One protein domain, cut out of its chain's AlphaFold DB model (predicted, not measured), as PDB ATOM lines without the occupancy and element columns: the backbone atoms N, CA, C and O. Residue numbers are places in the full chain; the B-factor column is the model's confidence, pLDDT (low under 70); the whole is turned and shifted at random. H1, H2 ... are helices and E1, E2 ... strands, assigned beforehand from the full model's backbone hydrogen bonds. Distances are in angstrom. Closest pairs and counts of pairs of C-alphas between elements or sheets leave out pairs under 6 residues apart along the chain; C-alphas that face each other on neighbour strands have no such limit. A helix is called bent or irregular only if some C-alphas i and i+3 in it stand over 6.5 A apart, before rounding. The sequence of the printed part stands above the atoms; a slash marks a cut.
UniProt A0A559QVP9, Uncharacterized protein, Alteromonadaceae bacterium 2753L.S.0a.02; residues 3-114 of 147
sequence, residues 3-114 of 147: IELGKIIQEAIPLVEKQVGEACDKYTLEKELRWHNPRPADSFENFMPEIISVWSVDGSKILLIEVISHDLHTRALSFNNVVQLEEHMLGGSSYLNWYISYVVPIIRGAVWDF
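What this domain is: This is residues 3 to 114 of the 147 residues of an uncharacterized protein of Alteromonadaceae bacterium 2753L.S.0a.02 (UniProt A0A559QVP9). A small, twisted sheet of three strands forms the middle, with H2 and H3 on one face, H4 on the opposite face, and the long kinked helix H1 packed on its edge strand E4. A long loop, residues 35 to 47, links H2 to H3, and the short strand E1 pairs with residues 3 to 4. The printed part has 112 residues with four named helices and four named strands, in the order H1 H2 H3 E1 E2 E3 H4 E4; the sheet order is E3 E2 E4, antiparallel, and the class is mixed. The whole is compact, with a radius of gyration of the C-alphas of 12.7 A and spans of 31 by 30 by 28 A.

Where its parts are: In the sheet, E2 is residues 62 to 68, 19.8 A long, E3 is residues 73 to 79, 19.8 A, and E4 is residues 100 to 107, 19.7 A, ending at C-alpha 107 (-27.521, 34.547, 52.289). H1 is residues 5 to 20, 20.5 A, beginning at C-alpha 5 (-13.969, 35.601, 50.910); it is irregular, with C-alphas 11 and 14 7.2 A apart, and has a kink of 50 degrees near residue 14. H2 is residues 26 to 34, 12.4 A; H3 is residues 48 to 54, 10.2 A; H4 is residues 82 to 90, 12.1 A; E1 is residues 56 to 58, 6.9 A, and pairs with no named strand.

How they stand to each other: E2 and E3 form an antiparallel hairpin, with N 64 and O 77 2.9 A apart. E2 and E4 are antiparallel, with N 65 and O 104 2.9 A apart. E3, H4 and E4 make a split strand-helix-strand unit, two strands running the same way with E2 between them, and its crossover is right-handed. H4 is on the sheet at a height of 9.2 A, over E2 and along it at 2 degrees on the local plane; the closest C-alphas of H4 and E2 are Val 82 and Ile 62, 7.2 A. H2, on the opposite face, stands up from the sheet at 49 degrees, over E3 and E2; C-alphas Leu 33 and Thr 74 are its closest to E3, 5.4 A. H3 is on the same face as H2, over none of the strands; its closest C-alpha pair with E3 is Met 48 and Ala 76, 4.9 A. H1 is on the sheet, its closest C-alpha pair with E4 being Gln 19 and Tyr 102, 6.1 A. H1 touches H2 with residues 6 to 13 alone, about perpendicular at 79 degrees; C-alphas Gln 10 and Lys 26 are closest, 6.2 A. Every O i to N i+4 pair is within hydrogen-bond range in H2, H3 and H4, and 10 of 12 in H1.

The domain as a whole: The C-alphas farthest apart are those of Ala 23 and Ala 41, 33.1 A. The printed part has no cut, and the link from H2 to H3 is long. The mean pLDDT of the printed part is 85.3; residues 37 to 45 and 70 to 72 are under 70.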
ATOM      1  N   ILE A   3     -16.692  35.930  57.500       93.81
ATOM      2  CA  ILE A   3     -16.389  34.738  56.705       93.81
ATOM      3  C   ILE A   3     -15.379  35.129  55.638       93.81
ATOM      4  O   ILE A   3     -15.577  36.104  54.917       93.81
ATOM      5  N   GLU A   4     -14.291  34.373  55.533       94.25
ATOM      6  CA  GLU A   4     -13.253  34.639  54.540       94.25
ATOM      7  C   GLU A   4     -13.812  34.556  53.119       94.25
ATOM      8  O   GLU A   4     -14.469  33.576  52.749       94.25
ATOM      9  N   LEU A   5     -13.493  35.554  52.292       91.81
ATOM     10  CA  LEU A   5     -13.969  35.601  50.910       91.81
ATOM     11  C   LEU A   5     -13.472  34.388  50.110       91.81
ATOM     12  O   LEU A   5     -14.208  33.839  49.302       91.81
ATOM     13  N   GLY A   6     -12.267  33.892  50.405       92.69
ATOM     14  CA  GLY A   6     -11.723  32.685  49.776       92.69
ATOM     15  C   GLY A   6     -12.569  31.423  49.996       92.69
ATOM     16  O   GLY A   6     -12.570  30.545  49.133       92.69
ATOM     17  N   LYS A   7     -13.302  31.329  51.116       93.12
ATOM     18  CA  LYS A   7     -14.241  30.228  51.380       93.12
ATOM     19  C   LYS A   7     -15.506  30.380  50.537       93.12
ATOM     20  O   LYS A   7     -15.912  29.426  49.886       93.12
ATOM     21  N   ILE A   8     -16.064  31.590  50.497       93.75
ATOM     22  CA  ILE A   8     -17.217  31.929  49.651       93.75
ATOM     23  C   ILE A   8     -16.916  31.631  48.177       93.75
ATOM     24  O   ILE A   8     -17.725  31.010  47.501       93.75
ATOM     25  N   ILE A   9     -15.732  32.009  47.686       92.81
ATOM     26  CA  ILE A   9     -15.306  31.736  46.305       92.81
ATOM     27  C   ILE A   9     -15.282  30.234  46.028       92.81
ATOM     28  O   ILE A   9     -15.806  29.792  45.014       92.81
ATOM     29  N   GLN A  10     -14.699  29.446  46.935       94.44
ATOM     30  CA  GLN A  10     -14.621  27.996  46.775       94.44
ATOM     31  C   GLN A  10     -16.011  27.345  46.713       94.44
ATOM     32  O   GLN A  10     -16.214  26.427  45.921       94.44
ATOM     33  N   GLU A  11     -16.954  27.818  47.531       94.00
ATOM     34  CA  GLU A  11     -18.350  27.363  47.527       94.00
ATOM     35  C   GLU A  11     -19.113  27.821  46.274       94.00
ATOM     36  O   GLU A  11     -20.019  27.128  45.820       94.00
ATOM     37  N   ALA A  12     -18.729  28.954  45.681       93.88
ATOM     38  CA  ALA A  12     -19.381  29.512  44.502       93.88
ATOM     39  C   ALA A  12     -18.991  28.835  43.181       93.88
ATOM     40  O   ALA A  12     -19.746  28.960  42.219       93.88
ATOM     41  N   ILE A  13     -17.865  28.112  43.109       94.00
ATOM     42  CA  ILE A  13     -17.372  27.508  41.854       94.00
ATOM     43  C   ILE A  13     -18.459  26.696  41.125       94.00
ATOM     44  O   ILE A  13     -18.747  27.038  39.979       94.00
ATOM     45  N   PRO A  14     -19.145  25.714  41.747       93.12
ATOM     46  CA  PRO A  14     -20.138  24.903  41.035       93.12
ATOM     47  C   PRO A  14     -21.314  25.729  40.498       93.12
ATOM     48  O   PRO A  14     -21.870  25.438  39.439       93.12
ATOM     49  N   LEU A  15     -21.695  26.778  41.231       93.12
ATOM     50  CA  LEU A  15     -22.743  27.708  40.825       93.12
ATOM     51  C   LEU A  15     -22.302  28.546  39.617       93.12
ATOM     52  O   LEU A  15     -23.093  28.747  38.693       93.12
ATOM     53  N   VAL A  16     -21.061  29.040  39.610       91.62
ATOM     54  CA  VAL A  16     -20.528  29.826  38.489       91.62
ATOM     55  C   VAL A  16     -20.388  28.955  37.242       91.62
ATOM     56  O   VAL A  16     -20.878  29.343  36.185       91.62
ATOM     57  N   GLU A  17     -19.829  27.751  37.362       91.19
ATOM     58  CA  GLU A  17     -19.695  26.809  36.240       91.19
ATOM     59  C   GLU A  17     -21.054  26.495  35.595       91.19
ATOM     60  O   GLU A  17     -21.192  26.495  34.373       91.19
ATOM     61  N   LYS A  18     -22.096  26.312  36.415       89.31
ATOM     62  CA  LYS A  18     -23.477  26.113  35.950       89.31
ATOM     63  C   LYS A  18     -24.034  27.324  35.188       89.31
ATOM     64  O   LYS A  18     -24.822  27.136  34.262       89.31
ATOM     65  N   GLN A  19     -23.686  28.546  35.594       88.25
ATOM     66  CA  GLN A  19     -24.185  29.779  34.974       88.25
ATOM     67  C   GLN A  19     -23.461  30.138  33.677       88.25
ATOM     68  O   GLN A  19     -24.108  30.676  32.783       88.25
ATOM     69  N   VAL A  20     -22.152  29.880  33.608       85.44
ATOM     70  CA  VAL A  20     -21.278  30.269  32.486       85.44
ATOM     71  C   VAL A  20     -21.107  29.127  31.472       85.44
ATOM     72  O   VAL A  20     -20.769  29.370  30.319       85.44
ATOM     73  N   GLY A  21     -21.361  27.878  31.878       84.81
ATOM     74  CA  GLY A  21     -21.238  26.698  31.017       84.81
ATOM     75  C   GLY A  21     -19.798  26.226  30.792       84.81
ATOM     76  O   GLY A  21     -19.567  25.356  29.954       84.81
ATOM     77  N   GLU A  22     -18.839  26.773  31.538       85.00
ATOM     78  CA  GLU A  22     -17.410  26.485  31.423       85.00
ATOM     79  C   GLU A  22     -16.808  26.183  32.797       85.00
ATOM     80  O   GLU A  22     -17.322  26.632  33.822       85.00
ATOM     81  N   ALA A  23     -15.718  25.413  32.816       87.56
ATOM     82  CA  ALA A  23     -14.994  25.117  34.045       87.56
ATOM     83  C   ALA A  23     -14.367  26.394  34.615       87.56
ATOM     84  O   ALA A  23     -13.800  27.202  33.875       87.56
ATOM     85  N   CYS A  24     -14.429  26.548  35.933       87.00
ATOM     86  CA  CYS A  24     -13.951  27.739  36.615       87.00
ATOM     87  C   CYS A  24     -13.066  27.344  37.794       87.00
ATOM     88  O   CYS A  24     -13.366  26.419  38.545       87.00
ATOM     89  N   ASP A  25     -11.962  28.059  37.976       89.69
ATOM     90  CA  ASP A  25     -11.059  27.833  39.092       89.69
ATOM     91  C   ASP A  25     -11.063  29.016  40.065       89.69
ATOM     92  O   ASP A  25     -11.371  30.163  39.729       89.69
ATOM     93  N   LYS A  26     -10.676  28.721  41.307       89.94
ATOM     94  CA  LYS A  26     -10.623  29.701  42.391       89.94
ATOM     95  C   LYS A  26      -9.770  30.927  42.049       89.94
ATOM     96  O   LYS A  26     -10.142  32.034  42.427       89.94
ATOM     97  N   TYR A  27      -8.632  30.748  41.382       88.44
ATOM     98  CA  TYR A  27      -7.710  31.844  41.080       88.44
ATOM     99  C   TYR A  27      -8.307  32.805  40.047       88.44
ATOM    100  O   TYR A  27      -8.185  34.022  40.195       88.44
ATOM    101  N   THR A  28      -9.001  32.268  39.044       86.00
ATOM    102  CA  THR A  28      -9.746  33.062  38.061       86.00
ATOM    103  C   THR A  28     -10.808  33.926  38.745       86.00
ATOM    104  O   THR A  28     -10.780  35.148  38.593       86.00
ATOM    105  N   LEU A  29     -11.642  33.335  39.609       88.00
ATOM    106  CA  LEU A  29     -12.646  34.086  40.374       88.00
ATOM    107  C   LEU A  29     -12.014  35.138  41.293       88.00
ATOM    108  O   LEU A  29     -12.457  36.282  41.332       88.00
ATOM    109  N   GLU A  30     -10.947  34.797  42.021       89.56
ATOM    110  CA  GLU A  30     -10.244  35.753  42.886       89.56
ATOM    111  C   GLU A  30      -9.718  36.968  42.113       89.56
ATOM    112  O   GLU A  30      -9.764  38.094  42.622       89.56
ATOM    113  N   LYS A  31      -9.217  36.754  40.894       86.75
ATOM    114  CA  LYS A  31      -8.732  37.823  40.021       86.75
ATOM    115  C   LYS A  31      -9.876  38.726  39.558       86.75
ATOM    116  O   LYS A  31      -9.720  39.945  39.605       86.75
ATOM    117  N   GLU A  32     -11.002  38.150  39.150       85.00
ATOM    118  CA  GLU A  32     -12.191  38.898  38.719       85.00
ATOM    119  C   GLU A  32     -12.783  39.733  39.860       85.00
ATOM    120  O   GLU A  32     -13.086  40.912  39.676       85.00
ATOM    121  N   LEU A  33     -12.848  39.182  41.076       82.75
ATOM    122  CA  LEU A  33     -13.349  39.904  42.251       82.75
ATOM    123  C   LEU A  33     -12.476  41.110  42.630       82.75
ATOM    124  O   LEU A  33     -12.984  42.129  43.098       82.75
ATOM    125  N   ARG A  34     -11.157  41.016  42.429       82.62
ATOM    126  CA  ARG A  34     -10.225  42.132  42.666       82.62
ATOM    127  C   ARG A  34     -10.343  43.231  41.612       82.62
ATOM    128  O   ARG A  34      -9.929  44.358  41.874       82.62
ATOM    129  N   TRP A  35     -10.908  42.925  40.446       76.38
ATOM    130  CA  TRP A  35     -11.164  43.897  39.392       76.38
ATOM    131  C   TRP A  35     -12.525  44.569  39.630       76.38
ATOM    132  O   TRP A  35     -13.548  44.241  39.032       76.38
ATOM    133  N   HIS A  36     -12.553  45.519  40.565       70.75
ATOM    134  CA  HIS A  36     -13.754  46.290  40.889       70.75
ATOM    135  C   HIS A  36     -13.615  47.743  40.424       70.75
ATOM    136  O   HIS A  36     -12.532  48.329  40.474       70.75
ATOM    137  N   ASN A  37     -14.721  48.354  39.992       61.84
ATOM    138  CA  ASN A  37     -14.740  49.782  39.691       61.84
ATOM    139  C   ASN A  37     -14.986  50.568  40.990       61.84
ATOM    140  O   ASN A  37     -16.034  50.379  41.609       61.84
ATOM    141  N   PRO A  38     -14.081  51.463  41.420       56.75
ATOM    142  CA  PRO A  38     -14.328  52.340  42.563       56.75
ATOM    143  C   PRO A  38     -15.298  53.491  42.239       56.75
ATOM    144  O   PRO A  38     -15.493  54.367  43.080       56.75
ATOM    145  N   ARG A  39     -15.866  53.562  41.021       54.22
ATOM    146  CA  ARG A  39     -16.718  54.688  40.622       54.22
ATOM    147  C   ARG A  39     -17.940  54.831  41.549       54.22
ATOM    148  O   ARG A  39     -18.678  53.864  41.705       54.22
ATOM    149  N   PRO A  40     -18.220  56.034  42.087       47.31
ATOM    150  CA  PRO A  40     -19.260  56.250  43.098       47.31
ATOM    151  C   PRO A  40     -20.631  56.627  42.498       47.31
ATOM    152  O   PRO A  40     -21.388  57.360  43.124       47.31
ATOM    153  N   ALA A  41     -20.941  56.224  41.261       44.56
ATOM    154  CA  ALA A  41     -22.005  56.867  40.477       44.56
ATOM    155  C   ALA A  41     -23.145  55.950  40.004       44.56
ATOM    156  O   ALA A  41     -23.933  56.380  39.165       44.56
ATOM    157  N   ASP A  42     -23.266  54.738  40.546       50.62
ATOM    158  CA  ASP A  42     -24.458  53.910  40.335       50.62
ATOM    159  C   ASP A  42     -25.409  54.018  41.531       50.62
ATOM    160  O   ASP A  42     -25.004  54.263  42.664       50.62
ATOM    161  N   SER A  43     -26.701  53.820  41.273       51.47
ATOM    162  CA  SER A  43     -27.817  53.938  42.224       51.47
ATOM    163  C   SER A  43     -27.796  52.944  43.398       51.47
ATOM    164  O   SER A  43     -28.738  52.925  44.188       51.47
ATOM    165  N   PHE A  44     -26.757  52.117  43.513       56.22
ATOM    166  CA  PHE A  44     -26.605  51.116  44.560       56.22
ATOM    167  C   PHE A  44     -25.232  51.236  45.221       56.22
ATOM    168  O   PHE A  44     -24.210  51.377  44.551       56.22
ATOM    169  N   GLU A  45     -25.215  51.158  46.548       68.69
ATOM    170  CA  GLU A  45     -23.994  51.149  47.351       68.69
ATOM    171  C   GLU A  45     -23.197  49.864  47.049       68.69
ATOM    172  O   GLU A  45     -23.647  48.756  47.348       68.69
ATOM    173  N   ASN A  46     -22.047  50.001  46.380       83.69
ATOM    174  CA  ASN A  46     -21.161  48.883  46.054       83.69
ATOM    175  C   ASN A  46     -20.282  48.548  47.266       83.69
ATOM    176  O   ASN A  46     -19.339  49.280  47.544       83.69
ATOM    177  N   PHE A  47     -20.551  47.414  47.916       87.25
ATOM    178  CA  PHE A  47     -19.836  46.903  49.094       87.25
ATOM    179  C   PHE A  47     -18.515  46.184  48.770       87.25
ATOM    180  O   PHE A  47     -17.846  45.649  49.660       87.25
ATOM    181  N   MET A  48     -18.150  46.079  47.487       89.00
ATOM    182  CA  MET A  48     -16.945  45.353  47.087       89.00
ATOM    183  C   MET A  48     -15.654  45.966  47.662       89.00
ATOM    184  O   MET A  48     -14.819  45.190  48.130       89.00
ATOM    185  N   PRO A  49     -15.458  47.303  47.696       87.00
ATOM    186  CA  PRO A  49     -14.271  47.906  48.303       87.00
ATOM    187  C   PRO A  49     -14.076  47.509  49.772       87.00
ATOM    188  O   PRO A  49     -12.960  47.164  50.168       87.00
ATOM    189  N   GLU A  50     -15.146  47.491  50.573       88.44
ATOM    190  CA  GLU A  50     -15.094  47.046  51.967       88.44
ATOM    191  C   GLU A  50     -14.694  45.575  52.042       88.44
ATOM    192  O   GLU A  50     -13.738  45.245  52.745       88.44
ATOM    193  N   ILE A  51     -15.360  44.707  51.275       90.44
ATOM    194  CA  ILE A  51     -15.078  43.265  51.239       90.44
ATOM    195  C   ILE A  51     -13.617  42.998  50.866       90.44
ATOM    196  O   ILE A  51     -12.969  42.172  51.505       90.44
ATOM    197  N   ILE A  52     -13.076  43.702  49.866       89.50
ATOM    198  CA  ILE A  52     -11.682  43.553  49.426       89.50
ATOM    199  C   ILE A  52     -10.707  44.043  50.497       89.50
ATOM    200  O   ILE A  52      -9.700  43.376  50.740       89.50
ATOM    201  N   SER A  53     -11.006  45.160  51.167       89.81
ATOM    202  CA  SER A  53     -10.121  45.746  52.185       89.81
ATOM    203  C   SER A  53      -9.858  44.810  53.370       89.81
ATOM    204  O   SER A  53      -8.763  44.821  53.931       89.81
ATOM    205  N   VAL A  54     -10.835  43.965  53.717       92.88
ATOM    206  CA  VAL A  54     -10.744  42.990  54.817       92.88
ATOM    207  C   VAL A  54     -10.738  41.534  54.342       92.88
ATOM    208  O   VAL A  54     -10.750  40.622  55.168       92.88
ATOM    209  N   TRP A  55     -10.771  41.311  53.025       92.81
ATOM    210  CA  TRP A  55     -10.898  40.013  52.352       92.81
ATOM    211  C   TRP A  55     -11.941  39.065  52.980       92.81
ATOM    212  O   TRP A  55     -11.723  37.860  53.147       92.81
ATOM    213  N   SER A  56     -13.087  39.612  53.380       93.88
ATOM    214  CA  SER A  56     -14.118  38.864  54.099       93.88
ATOM    215  C   SER A  56     -15.506  39.483  53.961       93.88
ATOM    216  O   SER A  56     -15.655  40.654  53.615       93.88
ATOM    217  N   VAL A  57     -16.532  38.673  54.218       92.19
ATOM    218  CA  VAL A  57     -17.942  39.072  54.199       92.19
ATOM    219  C   VAL A  57     -18.548  38.954  55.593       92.19
ATOM    220  O   VAL A  57     -18.261  38.022  56.346       92.19
ATOM    221  N   ASP A  58     -19.430  39.887  55.942       91.94
ATOM    222  CA  ASP A  58     -20.238  39.766  57.151       91.94
ATOM    223  C   ASP A  58     -21.292  38.670  56.953       91.94
ATOM    224  O   ASP A  58     -22.253  38.833  56.202       91.94
ATOM    225  N   GLY A  59     -21.128  37.553  57.662       90.69
ATOM    226  CA  GLY A  59     -22.013  36.394  57.589       90.69
ATOM    227  C   GLY A  59     -23.432  36.636  58.109       90.69
ATOM    228  O   GLY A  59     -24.251  35.729  58.048       90.69
ATOM    229  N   SER A  60     -23.754  37.820  58.635       92.56
ATOM    230  CA  SER A  60     -25.140  38.195  58.943       92.56
ATOM    231  C   SER A  60     -25.879  38.839  57.763       92.56
ATOM    232  O   SER A  60     -27.111  38.859  57.763       92.56
ATOM    233  N   LYS A  61     -25.150  39.342  56.758       91.81
ATOM    234  CA  LYS A  61     -25.722  40.078  55.627       91.81
ATOM    235  C   LYS A  61     -26.311  39.149  54.565       91.81
ATOM    236  O   LYS A  61     -26.009  37.955  54.493       91.81
ATOM    237  N   ILE A  62     -27.161  39.742  53.731       95.06
ATOM    238  CA  ILE A  62     -27.603  39.181  52.456       95.06
ATOM    239  C   ILE A  62     -26.917  40.006  51.376       95.06
ATOM    240  O   ILE A  62     -27.151  41.212  51.290       95.06
ATOM    241  N   LEU A  63     -26.045  39.369  50.602       94.44
ATOM    242  CA  LEU A  63     -25.265  40.015  49.555       94.44
ATOM    243  C   LEU A  63     -25.524  39.349  48.203       94.44
ATOM    244  O   LEU A  63     -25.802  38.153  48.139       94.44
ATOM    245  N   LEU A  64     -25.356  40.111  47.128       94.38
ATOM    246  CA  LEU A  64     -25.223  39.593  45.771       94.38
ATOM    247  C   LEU A  64     -23.931  40.130  45.178       94.38
ATOM    248  O   LEU A  64     -23.776  41.344  45.046       94.38
ATOM    249  N   ILE A  65     -23.014  39.238  44.822       93.31
ATOM    250  CA  ILE A  65     -21.865  39.599  43.995       93.31
ATOM    251  C   ILE A  65     -22.284  39.445  42.537       93.31
ATOM    252  O   ILE A  65     -22.787  38.392  42.153       93.31
ATOM    253  N   GLU A  66     -22.072  40.474  41.727       90.44
ATOM    254  CA  GLU A  66     -22.357  40.471  40.294       90.44
ATOM    255  C   GLU A  66     -21.074  40.742  39.517       90.44
ATOM    256  O   GLU A  66     -20.345  41.684  39.843       90.44
ATOM    257  N   VAL A  67     -20.826  39.943  38.480       88.19
ATOM    258  CA  VAL A  67     -19.679  40.115  37.581       88.19
ATOM    259  C   VAL A  67     -20.172  40.476  36.190       88.19
ATOM    260  O   VAL A  67     -21.027  39.789  35.638       88.19
ATOM    261  N   ILE A  68     -19.652  41.573  35.640       82.88
ATOM    262  CA  ILE A  68     -20.097  42.195  34.386       82.88
ATOM    263  C   ILE A  68     -19.095  41.870  33.267       82.88
ATOM    264  O   ILE A  68     -17.918  42.217  33.382       82.88
ATOM    265  N   SER A  69     -19.554  41.232  32.185       70.19
ATOM    266  CA  SER A  69     -18.713  40.619  31.139       70.19
ATOM    267  C   SER A  69     -17.912  41.628  30.316       70.19
ATOM    268  O   SER A  69     -16.726  41.425  30.071       70.19
ATOM    269  N   HIS A  70     -18.544  42.729  29.908       59.00
ATOM    270  CA  HIS A  70     -17.965  43.653  28.932       59.00
ATOM    271  C   HIS A  70     -16.841  44.524  29.492       59.00
ATOM    272  O   HIS A  70     -15.980  44.964  28.736       59.00
ATOM    273  N   ASP A  71     -16.827  44.725  30.806       57.47
ATOM    274  CA  ASP A  71     -15.854  45.594  31.452       57.47
ATOM    275  C   ASP A  71     -15.050  44.895  32.572       57.47
ATOM    276  O   ASP A  71     -14.270  45.555  33.258       57.47
ATOM    277  N   LEU A  72     -15.236  43.578  32.773       59.53
ATOM    278  CA  LEU A  72     -14.658  42.791  33.879       59.53
ATOM    279  C   LEU A  72     -14.795  43.500  35.234       59.53
ATOM    280  O   LEU A  72     -13.830  43.650  35.982       59.53
ATOM    281  N   HIS A  73     -16.004  43.967  35.537       78.44
ATOM    282  CA  HIS A  73     -16.281  44.646  36.796       78.44
ATOM    283  C   HIS A  73     -17.062  43.744  37.735       78.44
ATOM    284  O   HIS A  73     -18.146  43.271  37.398       78.44
ATOM    285  N   THR A  74     -16.537  43.586  38.944       85.44
ATOM    286  CA  THR A  74     -17.265  42.989  40.059       85.44
ATOM    287  C   THR A  74     -17.862  44.077  40.947       85.44
ATOM    288  O   THR A  74     -17.178  45.040  41.314       85.44
ATOM    289  N   ARG A  75     -19.121  43.904  41.356       87.75
ATOM    290  CA  ARG A  75     -19.744  44.672  42.445       87.75
ATOM    291  C   ARG A  75     -20.420  43.755  43.454       87.75
ATOM    292  O   ARG A  75     -20.828  42.652  43.105       87.75
ATOM    293  N   ALA A  76     -20.560  44.226  44.690       90.81
ATOM    294  CA  ALA A  76     -21.312  43.542  45.735       90.81
ATOM    295  C   ALA A  76     -22.441  44.443  46.235       90.81
ATOM    296  O   ALA A  76     -22.203  45.583  46.623       90.81
ATOM    297  N   LEU A  77     -23.666  43.933  46.232       91.44
ATOM    298  CA  LEU A  77     -24.867  44.656  46.643       91.44
ATOM    299  C   LEU A  77     -25.404  44.048  47.938       91.44
ATOM    300  O   LEU A  77     -25.388  42.827  48.079       91.44
ATOM    301  N   SER A  78     -25.876  44.875  48.874       92.19
ATOM    302  CA  SER A  78     -26.445  44.417  50.150       92.19
ATOM    303  C   SER A  78     -27.961  44.582  50.181       92.19
ATOM    304  O   SER A  78     -28.489  45.598  49.736       92.19
ATOM    305  N   PHE A  79     -28.651  43.615  50.784       93.12
ATOM    306  CA  PHE A  79     -30.111  43.567  50.874       93.12
ATOM    307  C   PHE A  79     -30.567  43.353  52.320       93.12
ATOM    308  O   PHE A  79     -29.878  42.710  53.115       93.12
ATOM    309  N   ASN A  80     -31.750  43.868  52.672       93.19
ATOM    310  CA  ASN A  80     -32.294  43.714  54.029       93.19
ATOM    311  C   ASN A  80     -32.999  42.368  54.235       93.19
ATOM    312  O   ASN A  80     -33.140  41.897  55.363       93.19
ATOM    313  N   ASN A  81     -33.497  41.766  53.157       94.44
ATOM    314  CA  ASN A  81     -34.209  40.496  53.174       94.44
ATOM    315  C   ASN A  81     -34.094  39.797  51.808       94.44
ATOM    316  O   ASN A  81     -33.653  40.393  50.826       94.44
ATOM    317  N   VAL A  82     -34.490  38.523  51.769       93.94
ATOM    318  CA  VAL A  82     -34.416  37.690  50.557       93.94
ATOM    319  C   VAL A  82     -35.372  38.185  49.466       93.94
ATOM    320  O   VAL A  82     -35.025  38.113  48.298       93.94
ATOM    321  N   VAL A  83     -36.515  38.778  49.825       92.69
ATOM    322  CA  VAL A  83     -37.477  39.316  48.846       92.69
ATOM    323  C   VAL A  83     -36.850  40.444  48.019       92.69
ATOM    324  O   VAL A  83     -36.948  40.435  46.800       92.69
ATOM    325  N   GLN A  84     -36.125  41.370  48.655       92.38
ATOM    326  CA  GLN A  84     -35.409  42.441  47.945       92.38
ATOM    327  C   GLN A  84     -34.307  41.900  47.024       92.38
ATOM    328  O   GLN A  84     -34.081  42.443  45.944       92.38
ATOM    329  N   LEU A  85     -33.618  40.835  47.447       93.62
ATOM    330  CA  LEU A  85     -32.635  40.145  46.613       93.62
ATOM    331  C   LEU A  85     -33.305  39.516  45.381       93.62
ATOM    332  O   LEU A  85     -32.808  39.674  44.268       93.62
ATOM    333  N   GLU A  86     -34.433  38.830  45.571       92.19
ATOM    334  CA  GLU A  86     -35.204  38.211  44.489       92.19
ATOM    335  C   GLU A  86     -35.712  39.252  43.489       92.19
ATOM    336  O   GLU A  86     -35.512  39.087  42.287       92.19
ATOM    337  N   GLU A  87     -36.301  40.349  43.971       88.56
ATOM    338  CA  GLU A  87     -36.755  41.464  43.133       88.56
ATOM    339  C   GLU A  87     -35.618  42.024  42.268       88.56
ATOM    340  O   GLU A  87     -35.813  42.282  41.079       88.56
ATOM    341  N   HIS A  88     -34.414  42.166  42.836       88.50
ATOM    342  CA  HIS A  88     -33.240  42.637  42.101       88.50
ATOM    343  C   HIS A  88     -32.741  41.616  41.076       88.50
ATOM    344  O   HIS A  88     -32.521  41.983  39.925       88.50
ATOM    345  N   MET A  89     -32.603  40.341  41.460       88.62
ATOM    346  CA  MET A  89     -32.133  39.264  40.575       88.62
ATOM    347  C   MET A  89     -33.076  39.006  39.397       88.62
ATOM    348  O   MET A  89     -32.619  38.699  38.294       88.62
ATOM    349  N   LEU A  90     -34.382  39.143  39.632       86.06
ATOM    350  CA  LEU A  90     -35.403  39.106  38.590       86.06
ATOM    351  C   LEU A  90     -35.458  40.418  37.800       86.06
ATOM    352  O   LEU A  90     -36.015  40.446  36.713       86.06
ATOM    353  N   GLY A  91     -34.876  41.507  38.290       77.62
ATOM    354  CA  GLY A  91     -34.774  42.756  37.552       77.62
ATOM    355  C   GLY A  91     -33.900  42.627  36.300       77.62
ATOM    356  O   GLY A  91     -32.894  41.918  36.268       77.62
ATOM    357  N   GLY A  92     -34.225  43.408  35.265       70.94
ATOM    358  CA  GLY A  92     -33.429  43.486  34.029       70.94
ATOM    359  C   GLY A  92     -32.029  44.099  34.202       70.94
ATOM    360  O   GLY A  92     -31.319  44.282  33.220       70.94
ATOM    361  N   SER A  93     -31.632  44.448  35.427       73.75
ATOM    362  CA  SER A  93     -30.333  45.026  35.787       73.75
ATOM    363  C   SER A  93     -29.365  44.038  36.454       73.75
ATOM    364  O   SER A  93     -28.252  44.448  36.777       73.75
ATOM    365  N   SER A  94     -29.776  42.785  36.684       82.81
ATOM    366  CA  SER A  94     -29.020  41.772  37.442       82.81
ATOM    367  C   SER A  94     -28.825  40.480  36.634       82.81
ATOM    368  O   SER A  94     -28.466  40.543  35.468       82.81
ATOM    369  N   TYR A  95     -29.047  39.299  37.213       84.19
ATOM    370  CA  TYR A  95     -28.791  37.994  36.599       84.19
ATOM    371  C   TYR A  95     -29.439  37.805  35.217       84.19
ATOM    372  O   TYR A  95     -28.835  37.174  34.350       84.19
ATOM    373  N   LEU A  96     -30.638  38.357  35.003       79.19
ATOM    374  CA  LEU A  96     -31.333  38.308  33.709       79.19
ATOM    375  C   LEU A  96     -30.783  39.303  32.671       79.19
ATOM    376  O   LEU A  96     -31.203  39.287  31.517       79.19
ATOM    377  N   ASN A  97     -29.852  40.172  33.061       78.44
ATOM    378  CA  ASN A  97     -29.137  41.053  32.154       78.44
ATOM    379  C   ASN A  97     -27.973  40.295  31.503       78.44
ATOM    380  O   ASN A  97     -27.102  39.753  32.182       78.44
ATOM    381  N   TRP A  98     -27.935  40.312  30.175       77.50
ATOM    382  CA  TRP A  98     -26.906  39.671  29.356       77.50
ATOM    383  C   TRP A  98     -25.491  40.225  29.574       77.50
ATOM    384  O   TRP A  98     -24.514  39.515  29.347       77.50
ATOM    385  N   TYR A  99     -25.362  41.460  30.067       79.62
ATOM    386  CA  TYR A  99     -24.072  42.032  30.449       79.62
ATOM    387  C   TYR A  99     -23.516  41.451  31.752       79.62
ATOM    388  O   TYR A  99     -22.324  41.590  32.013       79.62
ATOM    389  N   ILE A 100     -24.341  40.814  32.585       84.50
ATOM    390  CA  ILE A 100     -23.874  40.132  33.793       84.50
ATOM    391  C   ILE A 100     -23.415  38.733  33.386       84.50
ATOM    392  O   ILE A 100     -24.230  37.939  32.931       84.50
ATOM    393  N   SER A 101     -22.144  38.390  33.585       85.19
ATOM    394  CA  SER A 101     -21.599  37.044  33.345       85.19
ATOM    395  C   SER A 101     -22.217  36.026  34.298       85.19
ATOM    396  O   SER A 101     -22.808  35.034  33.875       85.19
ATOM    397  N   TYR A 102     -22.173  36.307  35.597       89.19
ATOM    398  CA  TYR A 102     -22.733  35.456  36.641       89.19
ATOM    399  C   TYR A 102     -23.024  36.275  37.901       89.19
ATOM    400  O   TYR A 102     -22.558  37.410  38.050       89.19
ATOM    401  N   VAL A 103     -23.794  35.682  38.811       93.12
ATOM    402  CA  VAL A 103     -24.032  36.235  40.147       93.12
ATOM    403  C   VAL A 103     -23.775  35.194  41.233       93.12
ATOM    404  O   VAL A 103     -23.986  34.001  41.020       93.12
ATOM    405  N   VAL A 104     -23.348  35.648  42.409       94.94
ATOM    406  CA  VAL A 104     -23.132  34.814  43.599       94.94
ATOM    407  C   VAL A 104     -23.946  35.398  44.757       94.94
ATOM    408  O   VAL A 104     -23.522  36.388  45.364       94.94
ATOM    409  N   PRO A 105     -25.127  34.834  45.062       96.00
ATOM    410  CA  PRO A 105     -25.914  35.235  46.214       96.00
ATOM    411  C   PRO A 105     -25.329  34.611  47.484       96.00
ATOM    412  O   PRO A 105     -25.072  33.408  47.557       96.00
ATOM    413  N   ILE A 106     -25.134  35.445  48.502       95.25
ATOM    414  CA  ILE A 106     -24.634  35.056  49.818       95.25
ATOM    415  C   ILE A 106     -25.726  35.386  50.830       95.25
ATOM    416  O   ILE A 106     -25.941  36.552  51.164       95.25
ATOM    417  N   ILE A 107     -26.424  34.370  51.332       94.81
ATOM    418  CA  ILE A 107     -27.521  34.547  52.289       94.81
ATOM    419  C   ILE A 107     -27.043  34.045  53.643       94.81
ATOM    420  O   ILE A 107     -26.868  32.843  53.849       94.81
ATOM    421  N   ARG A 108     -26.835  34.981  54.579       92.38
ATOM    422  CA  ARG A 108     -26.369  34.685  55.945       92.38
ATOM    423  C   ARG A 108     -25.081  33.856  55.955       92.38
ATOM    424  O   ARG A 108     -24.935  32.896  56.710       92.38
ATOM    425  N   GLY A 109     -24.150  34.249  55.087       89.44
ATOM    426  CA  GLY A 109     -22.799  33.706  55.058       89.44
ATOM    427  C   GLY A 109     -22.609  32.383  54.318       89.44
ATOM    428  O   GLY A 109     -21.497  31.866  54.319       89.44
ATOM    429  N   ALA A 110     -23.652  31.853  53.688       93.00
ATOM    430  CA  ALA A 110     -23.553  30.710  52.787       93.00
ATOM    431  C   ALA A 110     -23.790  31.163  51.346       93.00
ATOM    432  O   ALA A 110     -24.604  32.063  51.120       93.00
ATOM    433  N   VAL A 111     -23.111  30.532  50.390       94.94
ATOM    434  CA  VAL A 111     -23.474  30.635  48.971       94.94
ATOM    435  C   VAL A 111     -24.702  29.769  48.720       94.94
ATOM    436  O   VAL A 111     -24.742  28.623  49.157       94.94
ATOM    437  N   TRP A 112     -25.702  30.315  48.033       95.38
ATOM    438  CA  TRP A 112     -26.920  29.578  47.691       95.38
ATOM    439  C   TRP A 112     -26.994  29.346  46.185       95.38
ATOM    440  O   TRP A 112     -26.804  30.277  45.402       95.38
ATOM    441  N   ASP A 113     -27.299  28.116  45.773       94.31
ATOM    442  CA  ASP A 113     -27.672  27.852  44.383       94.31
ATOM    443  C   ASP A 113     -29.139  28.249  44.172       94.31
ATOM    444  O   ASP A 113     -29.942  28.344  45.108       94.31
ATOM    445  N   PHE A 114     -29.493  28.506  42.924       94.12
ATOM    446  CA  PHE A 114     -30.837  28.878  42.542       94.12
ATOM    447  C   PHE A 114     -31.170  28.400  41.132       94.12
ATOM    448  O   PHE A 114     -30.304  28.196  40.278       94.12
TER     449      PHE A 114